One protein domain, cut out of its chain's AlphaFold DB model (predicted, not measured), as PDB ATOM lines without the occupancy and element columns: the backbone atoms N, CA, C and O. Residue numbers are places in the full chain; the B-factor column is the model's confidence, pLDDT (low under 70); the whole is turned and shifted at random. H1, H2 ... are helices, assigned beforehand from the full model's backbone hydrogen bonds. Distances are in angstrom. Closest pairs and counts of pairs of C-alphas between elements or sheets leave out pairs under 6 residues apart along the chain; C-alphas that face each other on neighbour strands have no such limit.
ATOM      1  N   GLN A 190     227.002 215.661 192.791       91.88
ATOM      2  CA  GLN A 190     225.791 215.492 191.983       91.88
ATOM      3  C   GLN A 190     224.574 215.111 192.835       91.88
ATOM      4  O   GLN A 190     223.497 215.685 192.643       91.88
ATOM      5  N   ASN A 191     224.741 214.198 193.794       92.44
ATOM      6  CA  ASN A 191     223.693 213.811 194.737       92.44
ATOM      7  C   ASN A 191     223.289 214.986 195.637       92.44
ATOM      8  O   ASN A 191     222.097 215.276 195.742       92.44
ATOM      9  N   LYS A 192     224.255 215.732 196.194       89.81
ATOM     10  CA  LYS A 192     224.007 216.951 196.991       89.81
ATOM     11  C   LYS A 192     223.217 217.988 196.183       89.81
ATOM     12  O   LYS A 192     222.233 218.542 196.669       89.81
ATOM     13  N   ARG A 193     223.567 218.194 194.908       87.88
ATOM     14  CA  ARG A 193     222.856 219.109 193.996       87.88
ATOM     15  C   ARG A 193     221.434 218.644 193.666       87.88
ATOM     16  O   ARG A 193     220.511 219.464 193.630       87.88
ATOM     17  N   ARG A 194     221.236 217.341 193.432       88.56
ATOM     18  CA  ARG A 194     219.904 216.746 193.217       88.56
ATOM     19  C   ARG A 194     219.028 216.936 194.454       88.56
ATOM     20  O   ARG A 194     217.905 217.419 194.321       88.56
ATOM     21  N   GLN A 195     219.559 216.625 195.636       86.50
ATOM     22  CA  GLN A 195     218.864 216.765 196.914       86.50
ATOM     23  C   GLN A 195     218.466 218.221 197.178       86.50
ATOM     24  O   GLN A 195     217.294 218.502 197.415       86.50
ATOM     25  N   PHE A 196     219.396 219.163 196.985       84.31
ATOM     26  CA  PHE A 196     219.124 220.598 197.109       84.31
ATOM     27  C   PHE A 196     217.988 221.069 196.186       84.31
ATOM     28  O   PHE A 196     217.116 221.843 196.582       84.31
ATOM     29  N   THR A 197     217.946 220.561 194.951       83.31
ATOM     30  CA  THR A 197     216.880 220.892 193.991       83.31
ATOM     31  C   THR A 197     215.516 220.353 194.439       83.31
ATOM     32  O   THR A 197     214.502 221.044 194.294       83.31
ATOM     33  N   ILE A 198     215.480 219.140 194.999       84.75
ATOM     34  CA  ILE A 198     214.261 218.508 195.522       84.75
ATOM     35  C   ILE A 198     213.741 219.266 196.748       84.75
ATOM     36  O   ILE A 198     212.557 219.608 196.792       84.75
ATOM     37  N   ASP A 199     214.605 219.581 197.712       80.12
ATOM     38  CA  ASP A 199     214.215 220.264 198.953       80.12
ATOM     39  C   ASP A 199     213.682 221.678 198.692       80.12
ATOM     40  O   ASP A 199     212.679 222.086 199.289       80.12
ATOM     41  N   ARG A 200     214.254 222.382 197.705       75.94
ATOM     42  CA  ARG A 200     213.754 223.686 197.247       75.94
ATOM     43  C   ARG A 200     212.358 223.597 196.619       75.94
ATOM     44  O   ARG A 200     211.531 224.474 196.851       75.94
ATOM     45  N   LYS A 201     212.055 222.530 195.865       75.50
ATOM     46  CA  LYS A 201     210.726 222.313 195.251       75.50
ATOM     47  C   LYS A 201     209.648 221.953 196.284       75.50
ATOM     48  O   LYS A 201     208.475 222.227 196.056       75.50
ATOM     49  N   ARG A 202     210.026 221.365 197.426       74.38
ATOM     50  CA  ARG A 202     209.104 220.942 198.500       74.38
ATOM     51  C   ARG A 202     208.716 222.062 199.477       74.38
ATOM     52  O   ARG A 202     208.082 221.777 200.487       74.38
ATOM     53  N   GLY A 203     209.090 223.317 199.212       59.28
ATOM     54  CA  GLY A 203     208.649 224.472 200.006       59.28
ATOM     55  C   GLY A 203     209.236 224.557 201.422       59.28
ATOM     56  O   GLY A 203     208.839 225.426 202.189       59.28
ATOM     57  N   ARG A 204     210.221 223.717 201.777       58.00
ATOM     58  CA  ARG A 204     210.952 223.782 203.061       58.00
ATOM     59  C   ARG A 204     212.070 224.842 203.073       58.00
ATOM     60  O   ARG A 204     212.958 224.789 203.912       58.00
ATOM     61  N   GLY A 205     212.049 225.790 202.137       55.97
ATOM     62  CA  GLY A 205     213.121 226.770 201.937       55.97
ATOM     63  C   GLY A 205     213.056 228.015 202.825       55.97
ATOM     64  O   GLY A 205     214.015 228.774 202.850       55.97
ATOM     65  N   HIS A 206     211.967 228.258 203.568       49.75
ATOM     66  CA  HIS A 206     211.834 229.528 204.297       49.75
ATOM     67  C   HIS A 206     212.661 229.601 205.601       49.75
ATOM     68  O   HIS A 206     212.808 230.681 206.167       49.75
ATOM     69  N   LYS A 214     226.369 228.244 197.988       82.94
ATOM     70  CA  LYS A 214     226.614 229.269 196.960       82.94
ATOM     71  C   LYS A 214     227.313 228.714 195.719       82.94
ATOM     72  O   LYS A 214     227.135 229.250 194.628       82.94
ATOM     73  N   TYR A 215     228.107 227.656 195.882       87.31
ATOM     74  CA  TYR A 215     228.965 227.126 194.822       87.31
ATOM     75  C   TYR A 215     228.471 225.797 194.243       87.31
ATOM     76  O   TYR A 215     228.969 225.371 193.201       87.31
ATOM     77  N   LEU A 216     227.455 225.167 194.837       88.19
ATOM     78  CA  LEU A 216     226.952 223.849 194.426       88.19
ATOM     79  C   LEU A 216     226.367 223.815 193.004       88.19
ATOM     80  O   LEU A 216     226.365 222.772 192.346       88.19
ATOM     81  N   THR A 217     225.872 224.946 192.507       85.62
ATOM     82  CA  THR A 217     225.346 225.078 191.139       85.62
ATOM     83  C   THR A 217     226.399 225.512 190.121       85.62
ATOM     84  O   THR A 217     226.054 225.733 188.962       85.62
ATOM     85  N   THR A 218     227.664 225.654 190.526       89.88
ATOM     86  CA  THR A 218     228.736 226.077 189.617       89.88
ATOM     87  C   THR A 218     228.976 225.020 188.541       89.88
ATOM     88  O   THR A 218     228.943 223.818 188.809       89.88
ATOM     89  N   VAL A 219     229.205 225.473 187.307       86.88
ATOM     90  CA  VAL A 219     229.461 224.611 186.147       86.88
ATOM     91  C   VAL A 219     230.943 224.677 185.800       86.88
ATOM     92  O   VAL A 219     231.506 225.764 185.681       86.88
ATOM     93  N   ILE A 220     231.557 223.510 185.629       87.25
ATOM     94  CA  ILE A 220     232.942 223.376 185.180       87.25
ATOM     95  C   ILE A 220     232.920 223.229 183.651       87.25
ATOM     96  O   ILE A 220     232.242 222.323 183.156       87.25
ATOM     97  N   PRO A 221     233.611 224.096 182.888       83.88
ATOM     98  CA  PRO A 221     233.715 223.947 181.441       83.88
ATOM     99  C   PRO A 221     234.372 222.617 181.056       83.88
ATOM    100  O   PRO A 221     235.371 222.216 181.649       83.88
ATOM    101  N   TYR A 222     233.819 221.952 180.042       80.88
ATOM    102  CA  TYR A 222     234.331 220.690 179.508       80.88
ATOM    103  C   TYR A 222     234.626 220.850 178.018       80.88
ATOM    104  O   TYR A 222     233.764 221.317 177.271       80.88
ATOM    105  N   ASN A 223     235.831 220.467 177.587       73.56
ATOM    106  CA  ASN A 223     236.215 220.495 176.180       73.56
ATOM    107  C   ASN A 223     236.099 219.084 175.572       73.56
ATOM    108  O   ASN A 223     236.966 218.248 175.821       73.56
ATOM    109  N   PRO A 224     235.074 218.804 174.747       67.81
ATOM    110  CA  PRO A 224     234.903 217.492 174.126       67.81
ATOM    111  C   PRO A 224     235.928 217.197 173.017       67.81
ATOM    112  O   PRO A 224     236.007 216.055 172.571       67.81
ATOM    113  N   ALA A 225     236.691 218.198 172.551       64.50
ATOM    114  CA  ALA A 225     237.691 218.038 171.491       64.50
ATOM    115  C   ALA A 225     239.014 217.426 171.990       64.50
ATOM    116  O   ALA A 225     239.757 216.850 171.196       64.50
ATOM    117  N   VAL A 226     239.296 217.505 173.298       61.66
ATOM    118  CA  VAL A 226     240.411 216.796 173.946       61.66
ATOM    119  C   VAL A 226     239.978 215.341 174.115       61.66
ATOM    120  O   VAL A 226     239.398 214.937 175.119       61.66
ATOM    121  N   GLY A 227     240.147 214.562 173.051       51.97
ATOM    122  CA  GLY A 227     239.668 213.190 172.968       51.97
ATOM    123  C   GLY A 227     240.158 212.305 174.121       51.97
ATOM    124  O   GLY A 227     241.338 211.996 174.234       51.97
ATOM    125  N   SER A 228     239.207 211.823 174.921       56.34
ATOM    126  CA  SER A 228     239.238 210.579 175.708       56.34
ATOM    127  C   SER A 228     240.291 210.390 176.816       56.34
ATOM    128  O   SER A 228     240.212 209.397 177.537       56.34
ATOM    129  N   ARG A 229     241.259 211.294 177.015       63.97
ATOM    130  CA  ARG A 229     242.244 211.181 178.109       63.97
ATOM    131  C   ARG A 229     242.368 212.484 178.890       63.97
ATOM    132  O   ARG A 229     243.213 213.315 178.586       63.97
ATOM    133  N   VAL A 230     241.538 212.624 179.924       76.00
ATOM    134  CA  VAL A 230     241.773 213.599 181.001       76.00
ATOM    135  C   VAL A 230     243.090 213.220 181.673       76.00
ATOM    136  O   VAL A 230     243.245 212.080 182.121       76.00
ATOM    137  N   SER A 231     244.049 214.141 181.701       85.38
ATOM    138  CA  SER A 231     245.356 213.877 182.316       85.38
ATOM    139  C   SER A 231     245.228 213.730 183.836       85.38
ATOM    140  O   SER A 231     244.329 214.302 184.451       85.38
ATOM    141  N   VAL A 232     246.154 213.008 184.476       88.81
ATOM    142  CA  VAL A 232     246.170 212.852 185.945       88.81
ATOM    143  C   VAL A 232     246.230 214.214 186.649       88.81
ATOM    144  O   VAL A 232     245.505 214.451 187.612       88.81
ATOM    145  N   SER A 233     247.032 215.146 186.125       88.50
ATOM    146  CA  SER A 233     247.138 216.513 186.653       88.50
ATOM    147  C   SER A 233     245.820 217.283 186.542       88.50
ATOM    148  O   SER A 233     245.422 217.981 187.473       88.50
ATOM    149  N   GLU A 234     245.132 217.175 185.408       88.25
ATOM    150  CA  GLU A 234     243.825 217.804 185.210       88.25
ATOM    151  C   GLU A 234     242.790 217.218 186.174       88.25
ATOM    152  O   GLU A 234     242.065 217.958 186.841       88.25
ATOM    153  N   LEU A 235     242.794 215.895 186.339       90.69
ATOM    154  CA  LEU A 235     241.912 215.188 187.257       90.69
ATOM    155  C   LEU A 235     242.140 215.603 188.717       90.69
ATOM    156  O   LEU A 235     241.179 215.817 189.451       90.69
ATOM    157  N   GLN A 236     243.390 215.819 189.132       92.81
ATOM    158  CA  GLN A 236     243.714 216.361 190.457       92.81
ATOM    159  C   GLN A 236     243.187 217.787 190.665       92.81
ATOM    160  O   GLN A 236     242.705 218.115 191.752       92.81
ATOM    161  N   ILE A 237     243.261 218.650 189.646       91.69
ATOM    162  CA  ILE A 237     242.683 220.004 189.713       91.69
ATOM    163  C   ILE A 237     241.160 219.909 189.836       91.69
ATOM    164  O   ILE A 237     240.566 220.584 190.679       91.69
ATOM    165  N   LEU A 238     240.530 219.027 189.059       92.12
ATOM    166  CA  LEU A 238     239.094 218.775 189.127       92.12
ATOM    167  C   LEU A 238     238.664 218.241 190.500       92.12
ATOM    168  O   LEU A 238     237.674 218.727 191.043       92.12
ATOM    169  N   ILE A 239     239.419 217.320 191.109       94.38
ATOM    170  CA  ILE A 239     239.175 216.848 192.486       94.38
ATOM    171  C   ILE A 239     239.220 218.018 193.476       94.38
ATOM    172  O   ILE A 239     238.312 218.162 194.293       94.38
ATOM    173  N   LYS A 240     240.224 218.901 193.382       94.44
ATOM    174  CA  LYS A 240     240.328 220.090 194.251       94.44
ATOM    175  C   LYS A 240     239.131 221.026 194.093       94.44
ATOM    176  O   LYS A 240     238.611 221.524 195.090       94.44
ATOM    177  N   ILE A 241     238.679 221.253 192.858       93.94
ATOM    178  CA  ILE A 241     237.482 222.056 192.578       93.94
ATOM    179  C   ILE A 241     236.245 221.386 193.181       93.94
ATOM    180  O   ILE A 241     235.461 222.053 193.849       93.94
ATOM    181  N   LEU A 242     236.073 220.077 192.989       94.50
ATOM    182  CA  LEU A 242     234.924 219.346 193.517       94.50
ATOM    183  C   LEU A 242     234.894 219.324 195.051       94.50
ATOM    184  O   LEU A 242     233.813 219.469 195.615       94.50
ATOM    185  N   HIS A 243     236.040 219.219 195.732       94.88
ATOM    186  CA  HIS A 243     236.107 219.347 197.194       94.88
ATOM    187  C   HIS A 243     235.718 220.755 197.638       94.88
ATOM    188  O   HIS A 243     234.860 220.914 198.498       94.88
ATOM    189  N   ALA A 244     236.267 221.782 196.985       93.81
ATOM    190  CA  ALA A 244     235.919 223.166 197.283       93.81
ATOM    191  C   ALA A 244     234.421 223.453 197.055       93.81
ATOM    192  O   ALA A 244     233.823 224.199 197.825       93.81
ATOM    193  N   ILE A 245     233.798 222.842 196.039       93.12
ATOM    194  CA  ILE A 245     232.347 222.919 195.809       93.12
ATOM    195  C   ILE A 245     231.577 222.161 196.893       93.12
ATOM    196  O   ILE A 245     230.568 222.659 197.388       93.12
ATOM    197  N   ASN A 246     232.025 220.959 197.258       91.50
ATOM    198  CA  ASN A 246     231.376 220.154 198.286       91.50
ATOM    199  C   ASN A 246     231.362 220.860 199.648       91.50
ATOM    200  O   ASN A 246     230.344 220.808 200.339       91.50
ATOM    201  N   ASP A 247     232.442 221.562 199.979       91.69
ATOM    202  CA  ASP A 247     232.625 222.252 201.257       91.69
ATOM    203  C   ASP A 247     232.160 223.721 201.210       91.69
ATOM    204  O   ASP A 247     232.352 224.467 202.167       91.69
ATOM    205  N   ASP A 248     231.554 224.147 200.094       88.31
ATOM    206  CA  ASP A 248     231.089 225.520 199.854       88.31
ATOM    207  C   ASP A 248     232.186 226.587 200.100       88.31
ATOM    208  O   ASP A 248     231.936 227.709 200.550       88.31
ATOM    209  N   SER A 249     233.426 226.242 199.747       92.12
ATOM    210  CA  SER A 249     234.617 227.067 199.945       92.12
ATOM    211  C   SER A 249     234.650 228.289 199.011       92.12
ATOM    212  O   SER A 249     234.405 228.167 197.807       92.12
ATOM    213  N   PRO A 250     235.075 229.476 199.492       90.69
ATOM    214  CA  PRO A 250     235.250 230.663 198.656       90.69
ATOM    215  C   PRO A 250     236.421 230.566 197.665       90.69
ATOM    216  O   PRO A 250     236.619 231.486 196.877       90.69
ATOM    217  N   THR A 251     237.200 229.480 197.678       92.69
ATOM    218  CA  THR A 251     238.315 229.253 196.740       92.69
ATOM    219  C   THR A 251     237.865 228.766 195.361       92.69
ATOM    220  O   THR A 251     238.667 228.788 194.426       92.69
ATOM    221  N   VAL A 252     236.600 228.351 195.207       92.00
ATOM    222  CA  VAL A 252     236.047 227.816 193.949       92.00
ATOM    223  C   VAL A 252     236.282 228.742 192.744       92.00
ATOM    224  O   VAL A 252     236.779 228.245 191.733       92.00
ATOM    225  N   PRO A 253     236.007 230.065 192.808       91.25
ATOM    226  CA  PRO A 253     236.233 230.957 191.672       91.25
ATOM    227  C   PRO A 253     237.701 230.999 191.242       91.25
ATOM    228  O   PRO A 253     237.983 230.890 190.055       91.25
ATOM    229  N   THR A 254     238.632 231.077 192.196       92.06
ATOM    230  CA  THR A 254     240.075 231.091 191.916       92.06
ATOM    231  C   THR A 254     240.526 229.798 191.245       92.06
ATOM    232  O   THR A 254     241.227 229.845 190.238       92.06
ATOM    233  N   LEU A 255     240.086 228.644 191.760       92.25
ATOM    234  CA  LEU A 255     240.422 227.336 191.190       92.25
ATOM    235  C   LEU A 255     239.844 227.157 189.780       92.25
ATOM    236  O   LEU A 255     240.509 226.594 188.916       92.25
ATOM    237  N   LEU A 256     238.634 227.663 189.529       90.75
ATOM    238  CA  LEU A 256     238.027 227.656 188.197       90.75
ATOM    239  C   LEU A 256     238.751 228.581 187.228       90.75
ATOM    240  O   LEU A 256     238.988 228.189 186.091       90.75
ATOM    241  N   THR A 257     239.120 229.788 187.658       90.94
ATOM    242  CA  THR A 257     239.920 230.703 186.837       90.94
ATOM    243  C   THR A 257     241.245 230.055 186.456       90.94
ATOM    244  O   THR A 257     241.587 230.032 185.279       90.94
ATOM    245  N   ASP A 258     241.949 229.456 187.415       89.00
ATOM    246  CA  ASP A 258     243.192 228.734 187.143       89.00
ATOM    247  C   ASP A 258     242.980 227.551 186.193       89.00
ATOM    248  O   ASP A 258     243.763 227.369 185.265       89.00
ATOM    249  N   TYR A 259     241.913 226.773 186.375       88.62
ATOM    250  CA  TYR A 259     241.584 225.646 185.500       88.62
ATOM    251  C   TYR A 259     241.263 226.088 184.068       88.62
ATOM    252  O   TYR A 259     241.735 225.476 183.117       88.62
ATOM    253  N   ILE A 260     240.523 227.181 183.893       86.69
ATOM    254  CA  ILE A 260     240.194 227.717 182.566       86.69
ATOM    255  C   ILE A 260     241.444 228.296 181.890       86.69
ATOM    256  O   ILE A 260     241.650 228.101 180.697       86.69
ATOM    257  N   LEU A 261     242.298 228.991 182.645       83.31
ATOM    258  CA  LEU A 261     243.504 229.619 182.102       83.31
ATOM    259  C   LEU A 261     244.644 228.623 181.845       83.31
ATOM    260  O   LEU A 261     245.436 228.851 180.939       83.31
ATOM    261  N   LYS A 262     244.763 227.551 182.636       72.62
ATOM    262  CA  LYS A 262     245.885 226.594 182.565       72.62
ATOM    263  C   LYS A 262     245.479 225.228 182.015       72.62
ATOM    264  O   LYS A 262     246.250 224.628 181.280       72.62
ATOM    265  N   GLY A 263     244.285 224.738 182.345       60.53
ATOM    266  CA  GLY A 263     243.793 223.408 181.961       60.53
ATOM    267  C   GLY A 263     243.324 223.303 180.508       60.53
ATOM    268  O   GLY A 263     243.294 222.212 179.958       60.53
ATOM    269  N   THR A 264     243.004 224.425 179.852       55.62
ATOM    270  CA  THR A 264     242.613 224.452 178.425       55.62
ATOM    271  C   THR A 264     243.767 224.851 177.488       55.62
ATOM    272  O   THR A 264     243.618 224.789 176.272       55.62
ATOM    273  N   MET A 265     244.927 225.243 178.033       46.41
ATOM    274  CA  MET A 265     246.126 225.659 177.287       46.41
ATOM    275  C   MET A 265     247.101 224.488 177.082       46.41
ATOM    276  O   MET A 265     248.274 224.562 177.438       46.41
TER     277      MET A 265
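Overview. This is residues 190 to 206 and 214 to 265 of the 267 residues of the protein "Fasciculation and elongation protein zeta-2-like" of Tropilaelaps mercedesae (UniProt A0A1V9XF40). A helical hairpin of H2 and H3 makes the main body, and H1 lies off the end of it where H2 ends and H3 begins, pointing away from it. A long unnamed stretch, residues 214 to 231, runs from near that end along the hairpin and beyond its other end, then folds back to the start of H2; at the far end of H1, residues 198 to 204 stick out. The printed part has 69 residues, with three named helices in the order H1, H2, H3 and no named strand, and its class is all helix. It is loose, with a radius of gyration of the C-alphas of 14.5 A, and elongated, spanning 44 by 25 by 16 A.

Along the chain. H1, residues 190 to 201, measures 16.9 A from first to last C-alpha and begins with C-alpha 190 at (225.791, 215.492, 191.983). Residues 202 to 206 follow, and after the cut residues 214 to 231 hold no named element. H2, residues 232 to 246, is the longest helix, with 15 residues and 20.6 A from C-alpha 232 at (246.170, 212.852, 185.945) to C-alpha 246. H3, residues 252 to 263, measures 14.9 A and ends with C-alpha 263 at (243.793, 223.408, 181.961).

Arrangement. H1 touches no helix. It is only just apart from H2, the closest C-alphas of the two being 8.1 A apart, and it is also apart from H3. Residues 198 to 204, of which 198 to 201 belong to H1, stand free. H2 and H3 touch, with 9 pairs of C-alphas within 8 A; the closest are the C-alphas of Ala 244 and Val 252, 5.7 A apart. Their centres are 10.5 A apart. They run opposite ways at a shallow tilt of 16 degrees and form a helical hairpin with a tight link of 5 residues. In H1, H2 and H3 every O i to N i+4 pair is within hydrogen-bond range.

Size, cuts and confidence. The two C-alphas farthest apart are those of His 206 and Gly 227, at 45.0 A. Residues 207 to 213 are cut out and not printed, and C-alphas 206 and 214 are 16.5 A apart across the gap. The link from H1 to H2 is the link across the cut. The C-alphas of residues 214 to 231 lie 5 to 20 A from the mean of all C-alphas. The mean pLDDT of the printed part is 82.1, and 13 residues are under 70, namely 203 to 206, 224 to 229 and 263 to 265.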